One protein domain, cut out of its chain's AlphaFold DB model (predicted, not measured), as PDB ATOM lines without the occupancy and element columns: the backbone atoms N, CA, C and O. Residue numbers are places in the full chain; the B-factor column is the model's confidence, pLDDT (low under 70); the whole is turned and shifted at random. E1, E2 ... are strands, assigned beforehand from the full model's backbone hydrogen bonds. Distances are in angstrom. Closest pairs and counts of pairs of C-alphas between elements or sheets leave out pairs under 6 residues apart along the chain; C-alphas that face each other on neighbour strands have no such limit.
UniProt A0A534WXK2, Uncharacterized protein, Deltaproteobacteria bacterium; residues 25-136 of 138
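This is residues 25 to 136 of the 138 residues of an uncharacterized protein of Deltaproteobacteria bacterium (UniProt A0A534WXK2). Two sheets lie face to face as a sandwich: a small one of three strands, E1, E2 and E6, covers part of a larger, strongly twisted one of five strands, E3, E4, E5, E7 and E8. At one end, the long strand E4 bends sharply, and its first residues make a hairpin with short E3 there. The printed part has 112 residues, with no named helix and eight named strands, E1 to E8 in that order along the chain; the class is all strand. The small sheet has the order E1, E2, E6, and the larger one is branched; the neighbour pairs in both are antiparallel. The whole is compact, with a radius of gyration of the C-alphas of 13.8 A and spans of 38 by 29 by 26 A.

E1, residues 32 to 39, begins at C-alpha 32 at (-32.237, 37.826, -7.627) and is 21.1 A long. E2 is residues 44 to 49, 16.4 A, and E3 residues 58 to 61, 9.3 A. E4, residues 64 to 77, is the longest strand by residues and measures 26.8 A from C-alpha 64 at (-31.251, 56.428, -22.341). E5 is residues 84 to 91, 19.5 A, and E6 residues 98 to 103, 15.3 A. E7 is residues 113 to 122, 26.1 A. E8, residues 128 to 135, is 19.4 A long and ends at C-alpha 135 at (-36.717, 31.786, -18.034).

In the larger sheet E4 has three neighbours. E3, beside residues 64 to 67, and E5, beside 70 to 76, lie on one side of it, and E7 on the other side. E4 bends by 106 degrees at residue 67. N 61 and O 64 of the hairpin E3 and E4 are 3.0 A apart, N 85 and O 75 of the hairpin E4 and E5 2.8 A, and N 74 and O 117 of E4 and E7 2.9 A, within hydrogen-bond range. E7 and E8 form a hairpin, with N 118 and O 132 at 2.8 A. In the other sheet, N 37 and O 46 of the hairpin E1 and E2 are 2.8 A apart, and N 47 and O 100 of E2 and E6 2.8 A. The facing parts of this sandwich, two sheets face to face, are 9.3 A centre to centre, their strands at 37 degrees. Across it, the closest C-alphas of E1 and E8 are those of Ala 36 and Ala 134, 7.0 A.

The C-alphas of Gly 64 and Gly 106, the two farthest apart, are 40.3 A apart. The printed part has no cut and no long link. Mean pLDDT of the printed part is 83.7; residues 51 to 58 and 92 to 96 are under 70.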
ATOM      1  N   LEU A  25     -36.283  35.390 -10.366       87.50
ATOM      2  CA  LEU A  25     -36.425  36.639 -11.111       87.50
ATOM      3  C   LEU A  25     -35.154  37.443 -10.894       87.50
ATOM      4  O   LEU A  25     -34.873  37.826  -9.754       87.50
ATOM      5  N   VAL A  26     -34.394  37.663 -11.960       88.56
ATOM      6  CA  VAL A  26     -33.096  38.336 -11.912       88.56
ATOM      7  C   VAL A  26     -33.132  39.660 -12.658       88.56
ATOM      8  O   VAL A  26     -33.822  39.784 -13.669       88.56
ATOM      9  N   ASP A  27     -32.401  40.648 -12.151       86.88
ATOM     10  CA  ASP A  27     -32.150  41.894 -12.877       86.88
ATOM     11  C   ASP A  27     -31.011  41.741 -13.901       86.88
ATOM     12  O   ASP A  27     -30.392  40.681 -14.020       86.88
ATOM     13  N   ALA A  28     -30.702  42.817 -14.631       83.12
ATOM     14  CA  ALA A  28     -29.622  42.835 -15.621       83.12
ATOM     15  C   ALA A  28     -28.220  42.552 -15.038       83.12
ATOM     16  O   ALA A  28     -27.318  42.177 -15.782       83.12
ATOM     17  N   SER A  29     -28.023  42.712 -13.722       84.00
ATOM     18  CA  SER A  29     -26.774  42.357 -13.034       84.00
ATOM     19  C   SER A  29     -26.712  40.882 -12.615       84.00
ATOM     20  O   SER A  29     -25.690  40.430 -12.102       84.00
ATOM     21  N   GLY A  30     -27.798  40.125 -12.814       82.25
ATOM     22  CA  GLY A  30     -27.945  38.750 -12.340       82.25
ATOM     23  C   GLY A  30     -28.379  38.647 -10.874       82.25
ATOM     24  O   GLY A  30     -28.444  37.544 -10.328       82.25
ATOM     25  N   THR A  31     -28.698  39.767 -10.220       84.75
ATOM     26  CA  THR A  31     -29.145  39.768  -8.821       84.75
ATOM     27  C   THR A  31     -30.588  39.283  -8.739       84.75
ATOM     28  O   THR A  31     -31.443  39.731  -9.498       84.75
ATOM     29  N   SER A  32     -30.885  38.370  -7.807       86.62
ATOM     30  CA  SER A  32     -32.237  37.826  -7.627       86.62
ATOM     31  C   SER A  32     -33.122  38.728  -6.760       86.62
ATOM     32  O   SER A  32     -32.779  39.050  -5.623       86.62
ATOM     33  N   HIS A  33     -34.316  39.040  -7.266       85.50
ATOM     34  CA  HIS A  33     -35.345  39.857  -6.603       85.50
ATOM     35  C   HIS A  33     -36.621  39.067  -6.296       85.50
ATOM     36  O   HIS A  33     -37.691  39.626  -6.046       85.50
ATOM     37  N   GLY A  34     -36.546  37.738  -6.312       85.06
ATOM     38  CA  GLY A  34     -37.700  36.882  -6.074       85.06
ATOM     39  C   GLY A  34     -37.692  35.615  -6.908       85.06
ATOM     40  O   GLY A  34     -36.677  35.233  -7.483       85.06
ATOM     41  N   THR A  35     -38.845  34.957  -6.958       87.25
ATOM     42  CA  THR A  35     -39.058  33.722  -7.704       87.25
ATOM     43  C   THR A  35     -40.371  33.754  -8.476       87.25
ATOM     44  O   THR A  35     -41.356  34.365  -8.055       87.25
ATOM     45  N   ALA A  36     -40.401  33.054  -9.601       87.25
ATOM     46  CA  ALA A  36     -41.588  32.788 -10.388       87.25
ATOM     47  C   ALA A  36     -41.716  31.278 -10.611       87.25
ATOM     48  O   ALA A  36     -40.733  30.592 -10.861       87.25
ATOM     49  N   SER A  37     -42.916  30.726 -10.505       86.69
ATOM     50  CA  SER A  37     -43.185  29.332 -10.846       86.69
ATOM     51  C   SER A  37     -44.357  29.230 -11.805       86.69
ATOM     52  O   SER A  37     -45.279  30.046 -11.788       86.69
ATOM     53  N   LEU A  38     -44.303  28.213 -12.655       86.00
ATOM     54  CA  LEU A  38     -45.215  28.039 -13.769       86.00
ATOM     55  C   LEU A  38     -45.752  26.609 -13.774       86.00
ATOM     56  O   LEU A  38     -45.008  25.653 -13.569       86.00
ATOM     57  N   ARG A  39     -47.061  26.465 -13.974       86.62
ATOM     58  CA  ARG A  39     -47.744  25.183 -14.186       86.62
ATOM     59  C   ARG A  39     -48.691  25.311 -15.375       86.62
ATOM     60  O   ARG A  39     -49.883  25.573 -15.191       86.62
ATOM     61  N   LEU A  40     -48.142  25.113 -16.573       84.19
ATOM     62  CA  LEU A  40     -48.826  25.314 -17.857       84.19
ATOM     63  C   LEU A  40     -50.068  24.436 -18.043       84.19
ATOM     64  O   LEU A  40     -51.099  24.945 -18.470       84.19
ATOM     65  N   SER A  41     -50.013  23.169 -17.622       82.56
ATOM     66  CA  SER A  41     -51.141  22.225 -17.723       82.56
ATOM     67  C   SER A  41     -52.386  22.650 -16.940       82.56
ATOM     68  O   SER A  41     -53.497  22.242 -17.251       82.56
ATOM     69  N   SER A  42     -52.203  23.471 -15.904       82.69
ATOM     70  CA  SER A  42     -53.297  24.061 -15.121       82.69
ATOM     71  C   SER A  42     -53.531  25.540 -15.434       82.69
ATOM     72  O   SER A  42     -54.376  26.165 -14.793       82.69
ATOM     73  N   GLY A  43     -52.721  26.120 -16.326       85.50
ATOM     74  CA  GLY A  43     -52.730  27.547 -16.621       85.50
ATOM     75  C   GLY A  43     -52.460  28.399 -15.387       85.50
ATOM     76  O   GLY A  43     -53.107  29.421 -15.192       85.50
ATOM     77  N   VAL A  44     -51.557  27.973 -14.502       88.00
ATOM     78  CA  VAL A  44     -51.265  28.700 -13.258       88.00
ATOM     79  C   VAL A  44     -49.863  29.285 -13.301       88.00
ATOM     80  O   VAL A  44     -48.883  28.556 -13.447       88.00
ATOM     81  N   VAL A  45     -49.772  30.588 -13.050       89.69
ATOM     82  CA  VAL A  45     -48.514  31.308 -12.828       89.69
ATOM     83  C   VAL A  45     -48.472  31.771 -11.378       89.69
ATOM     84  O   VAL A  45     -49.421  32.379 -10.883       89.69
ATOM     85  N   GLN A  46     -47.391  31.490 -10.662       89.06
ATOM     86  CA  GLN A  46     -47.157  32.050  -9.335       89.06
ATOM     87  C   GLN A  46     -45.956  32.979  -9.391       89.06
ATOM     88  O   GLN A  46     -44.863  32.586  -9.776       89.06
ATOM     89  N   LEU A  47     -46.158  34.213  -8.957       87.81
ATOM     90  CA  LEU A  47     -45.152  35.257  -8.962       87.81
ATOM     91  C   LEU A  47     -44.889  35.701  -7.525       87.81
ATOM     92  O   LEU A  47     -45.829  36.038  -6.803       87.81
ATOM     93  N   LYS A  48     -43.624  35.694  -7.100       88.19
ATOM     94  CA  LYS A  48     -43.176  36.135  -5.774       88.19
ATOM     95  C   LYS A  48     -41.962  37.053  -5.897       88.19
ATOM     96  O   LYS A  48     -40.830  36.595  -5.891       88.19
ATOM     97  N   ILE A  49     -42.194  38.356  -5.913       83.88
ATOM     98  CA  ILE A  49     -41.169  39.402  -5.961       83.88
ATOM     99  C   ILE A  49     -40.965  39.989  -4.561       83.88
ATOM    100  O   ILE A  49     -41.929  40.320  -3.856       83.88
ATOM    101  N   LYS A  50     -39.703  40.126  -4.155       78.06
ATOM    102  CA  LYS A  50     -39.265  40.747  -2.903       78.06
ATOM    103  C   LYS A  50     -38.390  41.958  -3.227       78.06
ATOM    104  O   LYS A  50     -37.496  41.847  -4.046       78.06
ATOM    105  N   GLY A  51     -38.595  43.067  -2.516       65.12
ATOM    106  CA  GLY A  51     -37.688  44.216  -2.608       65.12
ATOM    107  C   GLY A  51     -37.793  44.971  -3.930       65.12
ATOM    108  O   GLY A  51     -36.785  45.436  -4.441       65.12
ATOM    109  N   MET A  52     -39.002  45.096  -4.483       68.38
ATOM    110  CA  MET A  52     -39.210  45.904  -5.681       68.38
ATOM    111  C   MET A  52     -38.963  47.375  -5.328       68.38
ATOM    112  O   MET A  52     -39.578  47.888  -4.394       68.38
ATOM    113  N   THR A  53     -38.052  48.045  -6.029       61.50
ATOM    114  CA  THR A  53     -37.657  49.417  -5.694       61.50
ATOM    115  C   THR A  53     -38.879  50.357  -5.699       61.50
ATOM    116  O   THR A  53     -39.624  50.376  -6.683       61.50
ATOM    117  N   PRO A  54     -39.127  51.131  -4.622       55.34
ATOM    118  CA  PRO A  54     -40.125  52.195  -4.630       55.34
ATOM    119  C   PRO A  54     -39.643  53.284  -5.589       55.34
ATOM    120  O   PRO A  54     -38.523  53.756  -5.459       55.34
ATOM    121  N   LEU A  55     -40.462  53.642  -6.571       55.62
ATOM    122  CA  LEU A  55     -40.214  54.681  -7.579       55.62
ATOM    123  C   LEU A  55     -39.389  55.922  -7.146       55.62
ATOM    124  O   LEU A  55     -39.579  56.387  -6.023       55.62
ATOM    125  N   PRO A  56     -38.675  56.606  -8.073       55.75
ATOM    126  CA  PRO A  56     -38.052  56.127  -9.303       55.75
ATOM    127  C   PRO A  56     -36.540  55.918  -9.100       55.75
ATOM    128  O   PRO A  56     -35.783  56.850  -8.829       55.75
ATOM    129  N   ALA A  57     -36.091  54.682  -9.312       59.50
ATOM    130  CA  ALA A  57     -34.733  54.449  -9.775       59.50
ATOM    131  C   ALA A  57     -34.699  54.726 -11.282       59.50
ATOM    132  O   ALA A  57     -35.623  54.365 -12.012       59.50
ATOM    133  N   ALA A  58     -33.632  55.370 -11.734       68.50
ATOM    134  CA  ALA A  58     -33.273  55.475 -13.137       68.50
ATOM    135  C   ALA A  58     -33.289  54.083 -13.797       68.50
ATOM    136  O   ALA A  58     -32.422  53.258 -13.514       68.50
ATOM    137  N   ALA A  59     -34.276  53.818 -14.655       74.12
ATOM    138  CA  ALA A  59     -34.292  52.622 -15.484       74.12
ATOM    139  C   ALA A  59     -33.494  52.922 -16.752       74.12
ATOM    140  O   ALA A  59     -33.758  53.910 -17.438       74.12
ATOM    141  N   VAL A  60     -32.485  52.107 -17.037       75.31
ATOM    142  CA  VAL A  60     -31.623  52.297 -18.205       75.31
ATOM    143  C   VAL A  60     -32.243  51.547 -19.377       75.31
ATOM    144  O   VAL A  60     -32.196  50.322 -19.418       75.31
ATOM    145  N   ALA A  61     -32.837  52.281 -20.316       72.94
ATOM    146  CA  ALA A  61     -33.252  51.745 -21.607       72.94
ATOM    147  C   ALA A  61     -32.166  52.011 -22.667       72.94
ATOM    148  O   ALA A  61     -31.324  52.895 -22.482       72.94
ATOM    149  N   PRO A  62     -32.207  51.324 -23.824       71.19
ATOM    150  CA  PRO A  62     -31.303  51.615 -24.941       71.19
ATOM    151  C   PRO A  62     -31.365  53.076 -25.418       71.19
ATOM    152  O   PRO A  62     -30.363  53.631 -25.854       71.19
ATOM    153  N   SER A  63     -32.531  53.721 -25.297       74.75
ATOM    154  CA  SER A  63     -32.748  55.134 -25.645       74.75
ATOM    155  C   SER A  63     -32.261  56.126 -24.580       74.75
ATOM    156  O   SER A  63     -32.495  57.325 -24.713       74.75
ATOM    157  N   GLY A  64     -31.654  55.639 -23.497       78.50
ATOM    158  CA  GLY A  64     -31.251  56.428 -22.341       78.50
ATOM    159  C   GLY A  64     -32.047  56.095 -21.082       78.50
ATOM    160  O   GLY A  64     -32.885  55.194 -21.039       78.50
ATOM    161  N   THR A  65     -31.749  56.834 -20.024       82.38
ATOM    162  CA  THR A  65     -32.336  56.618 -18.706       82.38
ATOM    163  C   THR A  65     -33.706  57.280 -18.604       82.38
ATOM    164  O   THR A  65     -33.842  58.454 -18.945       82.38
ATOM    165  N   PHE A  66     -34.705  56.571 -18.079       84.88
ATOM    166  CA  PHE A  66     -36.032  57.133 -17.833       84.88
ATOM    167  C   PHE A  66     -36.532  56.846 -16.417       84.88
ATOM    168  O   PHE A  66     -36.078  55.927 -15.731       84.88
ATOM    169  N   MET A  67     -37.478  57.670 -15.968       85.12
ATOM    170  CA  MET A  67     -38.177  57.458 -14.706       85.12
ATOM    171  C   MET A  67     -39.313  56.470 -14.943       85.12
ATOM    172  O   MET A  67     -40.314  56.806 -15.579       85.12
ATOM    173  N   ALA A  68     -39.154  55.250 -14.434       84.12
ATOM    174  CA  ALA A  68     -40.266  54.316 -14.350       84.12
ATOM    175  C   ALA A  68     -41.372  54.931 -13.483       84.12
ATOM    176  O   ALA A  68     -41.064  55.642 -12.534       84.12
ATOM    177  N   THR A  69     -42.638  54.670 -13.793       83.12
ATOM    178  CA  THR A  69     -43.801  55.032 -12.954       83.12
ATOM    179  C   THR A  69     -44.769  53.871 -12.774       83.12
ATOM    180  O   THR A  69     -45.632  53.894 -11.897       83.12
ATOM    181  N   THR A  70     -44.649  52.836 -13.601       86.44
ATOM    182  CA  THR A  70     -45.503  51.652 -13.559       86.44
ATOM    183  C   THR A  70     -44.669  50.420 -13.866       86.44
ATOM    184  O   THR A  70     -43.765  50.470 -14.698       86.44
ATOM    185  N   TYR A  71     -44.983  49.317 -13.189       87.81
ATOM    186  CA  TYR A  71     -44.352  48.020 -13.406       87.81
ATOM    187  C   TYR A  71     -45.432  46.988 -13.685       87.81
ATOM    188  O   TYR A  71     -46.368  46.842 -12.893       87.81
ATOM    189  N   LYS A  72     -45.289  46.271 -14.797       89.94
ATOM    190  CA  LYS A  72     -46.228  45.243 -15.251       89.94
ATOM    191  C   LYS A  72     -45.485  43.932 -15.451       89.94
ATOM    192  O   LYS A  72     -44.333  43.945 -15.870       89.94
ATOM    193  N   ALA A  73     -46.130  42.820 -15.121       91.31
ATOM    194  CA  ALA A  73     -45.584  41.489 -15.351       91.31
ATOM    195  C   ALA A  73     -46.282  40.819 -16.534       91.31
ATOM    196  O   ALA A  73     -47.514  40.833 -16.613       91.31
ATOM    197  N   TYR A  74     -45.488  40.174 -17.378       93.50
ATOM    198  CA  TYR A  74     -45.923  39.428 -18.549       93.50
ATOM    199  C   TYR A  74     -45.319  38.028 -18.526       93.50
ATOM    200  O   TYR A  74     -44.246  37.814 -17.958       93.50
ATOM    201  N   ILE A  75     -46.022  37.078 -19.134       93.06
ATOM    202  CA  ILE A  75     -45.463  35.790 -19.537       93.06
ATOM    203  C   ILE A  75     -45.472  35.723 -21.061       93.06
ATOM    204  O   ILE A  75     -46.487  36.043 -21.674       93.06
ATOM    205  N   SER A  76     -44.364  35.325 -21.666       93.44
ATOM    206  CA  SER A  76     -44.195  35.275 -23.113       93.44
ATOM    207  C   SER A  76     -43.554  33.969 -23.564       93.44
ATOM    208  O   SER A  76     -42.978  33.223 -22.762       93.44
ATOM    209  N   SER A  77     -43.701  33.676 -24.854       91.38
ATOM    210  CA  SER A  77     -43.005  32.576 -25.509       91.38
ATOM    211  C   SER A  77     -41.672  33.039 -26.089       91.38
ATOM    212  O   SER A  77     -41.579  34.079 -26.740       91.38
ATOM    213  N   SER A  78     -40.624  32.240 -25.904       86.31
ATOM    214  CA  SER A  78     -39.336  32.437 -26.566       86.31
ATOM    215  C   SER A  78     -39.349  32.048 -28.044       86.31
ATOM    216  O   SER A  78     -38.487  32.507 -28.794       86.31
ATOM    217  N   THR A  79     -40.310  31.217 -28.457       87.25
ATOM    218  CA  THR A  79     -40.437  30.717 -29.832       87.25
ATOM    219  C   THR A  79     -41.375  31.551 -30.697       87.25
ATOM    220  O   THR A  79     -41.217  31.552 -31.915       87.25
ATOM    221  N   ASP A  80     -42.316  32.277 -30.087       87.50
ATOM    222  CA  ASP A  80     -43.235  33.179 -30.785       87.50
ATOM    223  C   ASP A  80     -43.391  34.503 -30.011       87.50
ATOM    224  O   ASP A  80     -44.070  34.538 -28.982       87.50
ATOM    225  N   PRO A  81     -42.801  35.616 -30.493       79.62
ATOM    226  CA  PRO A  81     -42.906  36.910 -29.823       79.62
ATOM    227  C   PRO A  81     -44.325  37.500 -29.855       79.62
ATOM    228  O   PRO A  81     -44.595  38.442 -29.116       79.62
ATOM    229  N   GLY A  82     -45.233  36.977 -30.691       87.88
ATOM    230  CA  GLY A  82     -46.647  37.355 -30.684       87.88
ATOM    231  C   GLY A  82     -47.430  36.760 -29.509       87.88
ATOM    232  O   GLY A  82     -48.533  37.221 -29.213       87.88
ATOM    233  N   VAL A  83     -46.869  35.759 -28.824       90.69
ATOM    234  CA  VAL A  83     -47.491  35.109 -27.670       90.69
ATOM    235  C   VAL A  83     -46.972  35.752 -26.391       90.69
ATOM    236  O   VAL A  83     -45.946  35.361 -25.831       90.69
ATOM    237  N   GLU A  84     -47.725  36.734 -25.910       92.31
ATOM    238  CA  GLU A  84     -47.504  37.398 -24.632       92.31
ATOM    239  C   GLU A  84     -48.831  37.568 -23.890       92.31
ATOM    240  O   GLU A  84     -49.845  37.974 -24.458       92.31
ATOM    241  N   ILE A  85     -48.830  37.256 -22.596       92.12
ATOM    242  CA  ILE A  85     -49.996  37.386 -21.734       92.12
ATOM    243  C   ILE A  85     -49.647  38.285 -20.557       92.12
ATOM    244  O   ILE A  85     -48.738  38.010 -19.768       92.12
ATOM    245  N   PHE A  86     -50.426  39.352 -20.406       92.38
ATOM    246  CA  PHE A  86     -50.376  40.198 -19.226       92.38
ATOM    247  C   PHE A  86     -50.806  39.411 -17.983       92.38
ATOM    248  O   PHE A  86     -51.888  38.827 -17.939       92.38
ATOM    249  N   LEU A  87     -49.968  39.429 -16.948       90.31
ATOM    250  CA  LEU A  87     -50.248  38.749 -15.686       90.31
ATOM    251  C   LEU A  87     -50.885  39.694 -14.674       90.31
ATOM    252  O   LEU A  87     -51.928  39.388 -14.098       90.31
ATOM    253  N   THR A  88     -50.209  40.806 -14.372       89.38
ATOM    254  CA  THR A  88     -50.642  41.724 -13.315       89.38
ATOM    255  C   THR A  88     -49.847  43.029 -13.316       89.38
ATOM    256  O   THR A  88     -48.664  43.055 -13.665       89.38
ATOM    257  N   ASP A  89     -50.476  44.096 -12.826       87.44
ATOM    258  CA  ASP A  89     -49.777  45.305 -12.403       87.44
ATOM    259  C   ASP A  89     -49.120  45.064 -11.036       87.44
ATOM    260  O   ASP A  89     -49.753  44.607 -10.074       87.44
ATOM    261  N   LEU A  90     -47.831  45.375 -10.936       83.44
ATOM    262  CA  LEU A  90     -47.066  45.241  -9.696       83.44
ATOM    263  C   LEU A  90     -47.026  46.546  -8.900       83.44
ATOM    264  O   LEU A  90     -46.934  46.504  -7.671       83.44
ATOM    265  N   TYR A  91     -47.107  47.688  -9.584       79.00
ATOM    266  CA  TYR A  91     -47.090  49.026  -8.996       79.00
ATOM    267  C   TYR A  91     -48.137  49.937  -9.669       79.00
ATOM    268  O   TYR A  91     -48.264  49.843 -10.892       79.00
ATOM    269  N   PRO A  92     -48.837  50.839  -8.935       65.44
ATOM    270  CA  PRO A  92     -48.663  51.209  -7.518       65.44
ATOM    271  C   PRO A  92     -49.073  50.137  -6.510       65.44
ATOM    272  O   PRO A  92     -50.201  49.657  -6.495       65.44
ATOM    273  N   ASN A  93     -48.141  49.784  -5.623       68.00
ATOM    274  CA  ASN A  93     -48.394  48.934  -4.463       68.00
ATOM    275  C   ASN A  93     -47.500  49.380  -3.298       68.00
ATOM    276  O   ASN A  93     -46.274  49.295  -3.378       68.00
ATOM    277  N   ALA A  94     -48.117  49.810  -2.196       61.19
ATOM    278  CA  ALA A  94     -47.424  50.328  -1.013       61.19
ATOM    279  C   ALA A  94     -46.475  49.311  -0.349       61.19
ATOM    280  O   ALA A  94     -45.583  49.693   0.400       61.19
ATOM    281  N   LYS A  95     -46.658  48.010  -0.609       66.38
ATOM    282  CA  LYS A  95     -45.868  46.942   0.023       66.38
ATOM    283  C   LYS A  95     -44.573  46.605  -0.709       66.38
ATOM    284  O   LYS A  95     -43.810  45.799  -0.177       66.38
ATOM    285  N   LEU A  96     -44.342  47.157  -1.907       65.25
ATOM    286  CA  LEU A  96     -43.103  46.950  -2.683       65.25
ATOM    287  C   LEU A  96     -42.750  45.465  -2.897       65.25
ATOM    288  O   LEU A  96     -41.593  45.045  -2.968       65.25
ATOM    289  N   ARG A  97     -43.792  44.636  -2.923       74.06
ATOM    290  CA  ARG A  97     -43.742  43.178  -2.984       74.06
ATOM    291  C   ARG A  97     -44.952  42.708  -3.760       74.06
ATOM    292  O   ARG A  97     -46.055  43.219  -3.558       74.06
ATOM    293  N   ALA A  98     -44.759  41.686  -4.577       78.25
ATOM    294  CA  ALA A  98     -45.844  41.035  -5.289       78.25
ATOM    295  C   ALA A  98     -45.782  39.539  -5.020       78.25
ATOM    296  O   ALA A  98     -44.836  38.879  -5.419       78.25
ATOM    297  N   ALA A  99     -46.781  39.010  -4.321       85.12
ATOM    298  CA  ALA A  99     -46.978  37.578  -4.165       85.12
ATOM    299  C   ALA A  99     -48.363  37.257  -4.723       85.12
ATOM    300  O   ALA A  99     -49.366  37.462  -4.042       85.12
ATOM    301  N   ARG A 100     -48.425  36.837  -5.988       84.62
ATOM    302  CA  ARG A 100     -49.685  36.574  -6.683       84.62
ATOM    303  C   ARG A 100     -49.680  35.194  -7.314       84.62
ATOM    304  O   ARG A 100     -48.675  34.741  -7.848       84.62
ATOM    305  N   ARG A 101     -50.838  34.547  -7.263       89.19
ATOM    306  CA  ARG A 101     -51.165  33.388  -8.086       89.19
ATOM    307  C   ARG A 101     -52.156  33.870  -9.138       89.19
ATOM    308  O   ARG A 101     -53.212  34.376  -8.776       89.19
ATOM    309  N   ILE A 102     -51.785  33.742 -10.401       90.38
ATOM    310  CA  ILE A 102     -52.572  34.136 -11.563       90.38
ATOM    311  C   ILE A 102     -53.055  32.860 -12.249       90.38
ATOM    312  O   ILE A 102     -52.281  31.916 -12.424       90.38
ATOM    313  N   ALA A 103     -54.338  32.824 -12.598       91.00
ATOM    314  CA  ALA A 103     -54.917  31.778 -13.427       91.00
ATOM    315  C   ALA A 103     -55.115  32.335 -14.840       91.00
ATOM    316  O   ALA A 103     -55.832  33.314 -15.017       91.00
ATOM    317  N   LEU A 104     -54.463  31.713 -15.816       87.94
ATOM    318  CA  LEU A 104     -54.612  31.965 -17.251       87.94
ATOM    319  C   LEU A 104     -55.846  31.245 -17.817       87.94
ATOM    320  O   LEU A 104     -56.409  31.677 -18.815       87.94
ATOM    321  N   GLY A 105     -56.291  30.189 -17.128       83.19
ATOM    322  CA  GLY A 105     -57.434  29.370 -17.515       83.19
ATOM    323  C   GLY A 105     -57.039  28.241 -18.468       83.19
ATOM    324  O   GLY A 105     -56.353  28.462 -19.458       83.19
ATOM    325  N   GLY A 106     -57.493  27.024 -18.162       87.88
ATOM    326  CA  GLY A 106     -57.257  25.847 -19.004       87.88
ATOM    327  C   GLY A 106     -55.790  25.417 -19.102       87.88
ATOM    328  O   GLY A 106     -54.950  25.807 -18.292       87.88
ATOM    329  N   ASP A 107     -55.511  24.569 -20.090       88.06
ATOM    330  CA  ASP A 107     -54.162  24.128 -20.438       88.06
ATOM    331  C   ASP A 107     -53.567  25.059 -21.503       88.06
ATOM    332  O   ASP A 107     -54.096  25.179 -22.608       88.06
ATOM    333  N   VAL A 108     -52.451  25.704 -21.163       88.38
ATOM    334  CA  VAL A 108     -51.714  26.639 -22.032       88.38
ATOM    335  C   VAL A 108     -50.332  26.106 -22.418       88.38
ATOM    336  O   VAL A 108     -49.485  26.855 -22.896       88.38
ATOM    337  N   SER A 109     -50.072  24.813 -22.210       86.44
ATOM    338  CA  SER A 109     -48.789  24.176 -22.546       86.44
ATOM    339  C   SER A 109     -48.419  24.295 -24.025       86.44
ATOM    340  O   SER A 109     -47.247  24.455 -24.354       86.44
ATOM    341  N   HIS A 110     -49.418  24.309 -24.906       87.50
ATOM    342  CA  HIS A 110     -49.245  24.468 -26.348       87.50
ATOM    343  C   HIS A 110     -48.799  25.877 -26.773       87.50
ATOM    344  O   HIS A 110     -48.361  26.048 -27.905       87.50
ATOM    345  N   LEU A 111     -48.897  26.878 -25.889       86.94
ATOM    346  CA  LEU A 111     -48.502  28.260 -26.184       86.94
ATOM    347  C   LEU A 111     -46.992  28.501 -26.037       86.94
ATOM    348  O   LEU A 111     -46.528  29.602 -26.314       86.94
ATOM    349  N   GLY A 112     -46.223  27.511 -25.570       87.62
ATOM    350  CA  GLY A 112     -44.767  27.636 -25.449       87.62
ATOM    351  C   GLY A 112     -44.327  28.761 -24.509       87.62
ATOM    352  O   GLY A 112     -43.299  29.386 -24.750       87.62
ATOM    353  N   LEU A 113     -45.127  29.057 -23.480       90.25
ATOM    354  CA  LEU A 113     -44.848  30.095 -22.490       90.25
ATOM    355  C   LEU A 113     -43.707  29.651 -21.571       90.25
ATOM    356  O   LEU A 113     -43.879  28.752 -20.749       90.25
ATOM    357  N   ASP A 114     -42.558  30.304 -21.686       90.94
ATOM    358  CA  ASP A 114     -41.323  29.916 -21.002       90.94
ATOM    359  C   ASP A 114     -40.532  31.114 -20.460       90.94
ATOM    360  O   ASP A 114     -39.504  30.934 -19.811       90.94
ATOM    361  N   ARG A 115     -41.009  32.346 -20.656       92.12
ATOM    362  CA  ARG A 115     -40.358  33.555 -20.141       92.12
ATOM    363  C   ARG A 115     -41.326  34.404 -19.351       92.12
ATOM    364  O   ARG A 115     -42.463  34.599 -19.749       92.12
ATOM    365  N   ILE A 116     -40.869  34.933 -18.225       92.19
ATOM    366  CA  ILE A 116     -41.573  35.971 -17.475       92.19
ATOM    367  C   ILE A 116     -40.699  37.213 -17.456       92.19
ATOM    368  O   ILE A 116     -39.529  37.140 -17.078       92.19
ATOM    369  N   ALA A 117     -41.294  38.347 -17.810       91.88
ATOM    370  CA  ALA A 117     -40.661  39.653 -17.767       91.88
ATOM    371  C   ALA A 117     -41.467  40.598 -16.873       91.88
ATOM    372  O   ALA A 117     -42.700  40.624 -16.897       91.88
ATOM    373  N   VAL A 118     -40.759  41.369 -16.054       90.25
ATOM    374  CA  VAL A 118     -41.302  42.534 -15.367       90.25
ATOM    375  C   VAL A 118     -40.781  43.760 -16.083       90.25
ATOM    376  O   VAL A 118     -39.587  44.050 -16.030       90.25
ATOM    377  N   THR A 119     -41.690  44.496 -16.701       90.50
ATOM    378  CA  THR A 119     -41.370  45.641 -17.541       90.50
ATOM    379  C   THR A 119     -41.719  46.928 -16.807       90.50
ATOM    380  O   THR A 119     -42.831  47.100 -16.293       90.50
ATOM    381  N   ALA A 120     -40.747  47.831 -16.740       89.38
ATOM    382  CA  ALA A 120     -40.920  49.192 -16.266       89.38
ATOM    383  C   ALA A 120     -41.412  50.076 -17.412       89.38
ATOM    384  O   ALA A 120     -40.894  49.971 -18.518       89.38
ATOM    385  N   TYR A 121     -42.360  50.969 -17.137       88.81
ATOM    386  CA  TYR A 121     -42.915  51.920 -18.103       88.81
ATOM    387  C   TYR A 121     -42.771  53.355 -17.604       88.81
ATOM    388  O   TYR A 121     -42.921  53.610 -16.403       88.81
ATOM    389  N   SER A 122     -42.502  54.288 -18.520       87.44
ATOM    390  CA  SER A 122     -42.574  55.730 -18.259       87.44
ATOM    391  C   SER A 122     -44.019  56.184 -18.023       87.44
ATOM    392  O   SER A 122     -44.975  55.494 -18.386       87.44
ATOM    393  N   SER A 123     -44.201  57.384 -17.468       84.69
ATOM    394  CA  SER A 123     -45.531  57.957 -17.189       84.69
ATOM    395  C   SER A 123     -46.417  58.101 -18.425       84.69
ATOM    396  O   SER A 123     -47.637  58.004 -18.325       84.69
ATOM    397  N   ASN A 124     -45.805  58.310 -19.590       85.44
ATOM    398  CA  ASN A 124     -46.473  58.409 -20.884       85.44
ATOM    399  C   ASN A 124     -46.451  57.094 -21.686       85.44
ATOM    400  O   ASN A 124     -46.863  57.096 -22.842       85.44
ATOM    401  N   ALA A 125     -45.934  56.005 -21.104       81.88
ATOM    402  CA  ALA A 125     -45.774  54.686 -21.720       81.88
ATOM    403  C   ALA A 125     -45.002  54.658 -23.059       81.88
ATOM    404  O   ALA A 125     -45.057  53.663 -23.773       81.88
ATOM    405  N   GLN A 126     -44.264  55.720 -23.405       87.56
ATOM    406  CA  GLN A 126     -43.446  55.762 -24.625       87.56
ATOM    407  C   GLN A 126     -42.104  55.043 -24.472       87.56
ATOM    408  O   GLN A 126     -41.458  54.733 -25.470       87.56
ATOM    409  N   GLN A 127     -41.666  54.807 -23.236       87.75
ATOM    410  CA  GLN A 127     -40.425  54.110 -22.931       87.75
ATOM    411  C   GLN A 127     -40.720  52.934 -22.012       87.75
ATOM    412  O   GLN A 127     -41.486  53.059 -21.049       87.75
ATOM    413  N   SER A 128     -40.089  51.803 -22.308       89.25
ATOM    414  CA  SER A 128     -40.168  50.605 -21.491       89.25
ATOM    415  C   SER A 128     -38.845  49.849 -21.465       89.25
ATOM    416  O   SER A 128     -38.021  49.968 -22.373       89.25
ATOM    417  N   VAL A 129     -38.623  49.098 -20.388       89.56
ATOM    418  CA  VAL A 129     -37.487  48.180 -20.275       89.56
ATOM    419  C   VAL A 129     -37.818  47.038 -19.327       89.56
ATOM    420  O   VAL A 129     -38.443  47.248 -18.283       89.56
ATOM    421  N   ASP A 130     -37.379  45.835 -19.675       89.31
ATOM    422  CA  ASP A 130     -37.470  44.680 -18.791       89.31
ATOM    423  C   ASP A 130     -36.441  44.814 -17.672       89.31
ATOM    424  O   ASP A 130     -35.234  44.864 -17.903       89.31
ATOM    425  N   VAL A 131     -36.933  44.910 -16.440       87.44
ATOM    426  CA  VAL A 131     -36.101  45.114 -15.249       87.44
ATOM    427  C   VAL A 131     -35.846  43.828 -14.485       87.44
ATOM    428  O   VAL A 131     -34.824  43.728 -13.813       87.44
ATOM    429  N   LEU A 132     -36.759  42.857 -14.569       88.56
ATOM    430  CA  LEU A 132     -36.588  41.526 -13.997       88.56
ATOM    431  C   LEU A 132     -37.038  40.487 -15.009       88.56
ATOM    432  O   LEU A 132     -38.109  40.626 -15.597       88.56
ATOM    433  N   THR A 133     -36.266  39.422 -15.157       90.88
ATOM    434  CA  THR A 133     -36.595  38.322 -16.064       90.88
ATOM    435  C   THR A 133     -36.429  36.977 -15.371       90.88
ATOM    436  O   THR A 133     -35.629  36.822 -14.448       90.88
ATOM    437  N   ALA A 134     -37.223  35.999 -15.789       90.94
ATOM    438  CA  ALA A 134     -37.071  34.594 -15.436       90.94
ATOM    439  C   ALA A 134     -37.352  33.751 -16.682       90.94
ATOM    440  O   ALA A 134     -38.321  34.011 -17.393       90.94
ATOM    441  N   SER A 135     -36.520  32.743 -16.938       90.94
ATOM    442  CA  SER A 135     -36.717  31.786 -18.034       90.94
ATOM    443  C   SER A 135     -36.888  30.381 -17.471       90.94
ATOM    444  O   SER A 135     -36.098  29.938 -16.638       90.94
ATOM    445  N   PHE A 136     -37.926  29.690 -17.913       85.81
ATOM    446  CA  PHE A 136     -38.223  28.313 -17.559       85.81
ATOM    447  C   PHE A 136     -37.600  27.399 -18.605       85.81
ATOM    448  O   PHE A 136     -37.684  27.666 -19.799       85.81
TER     449      PHE A 136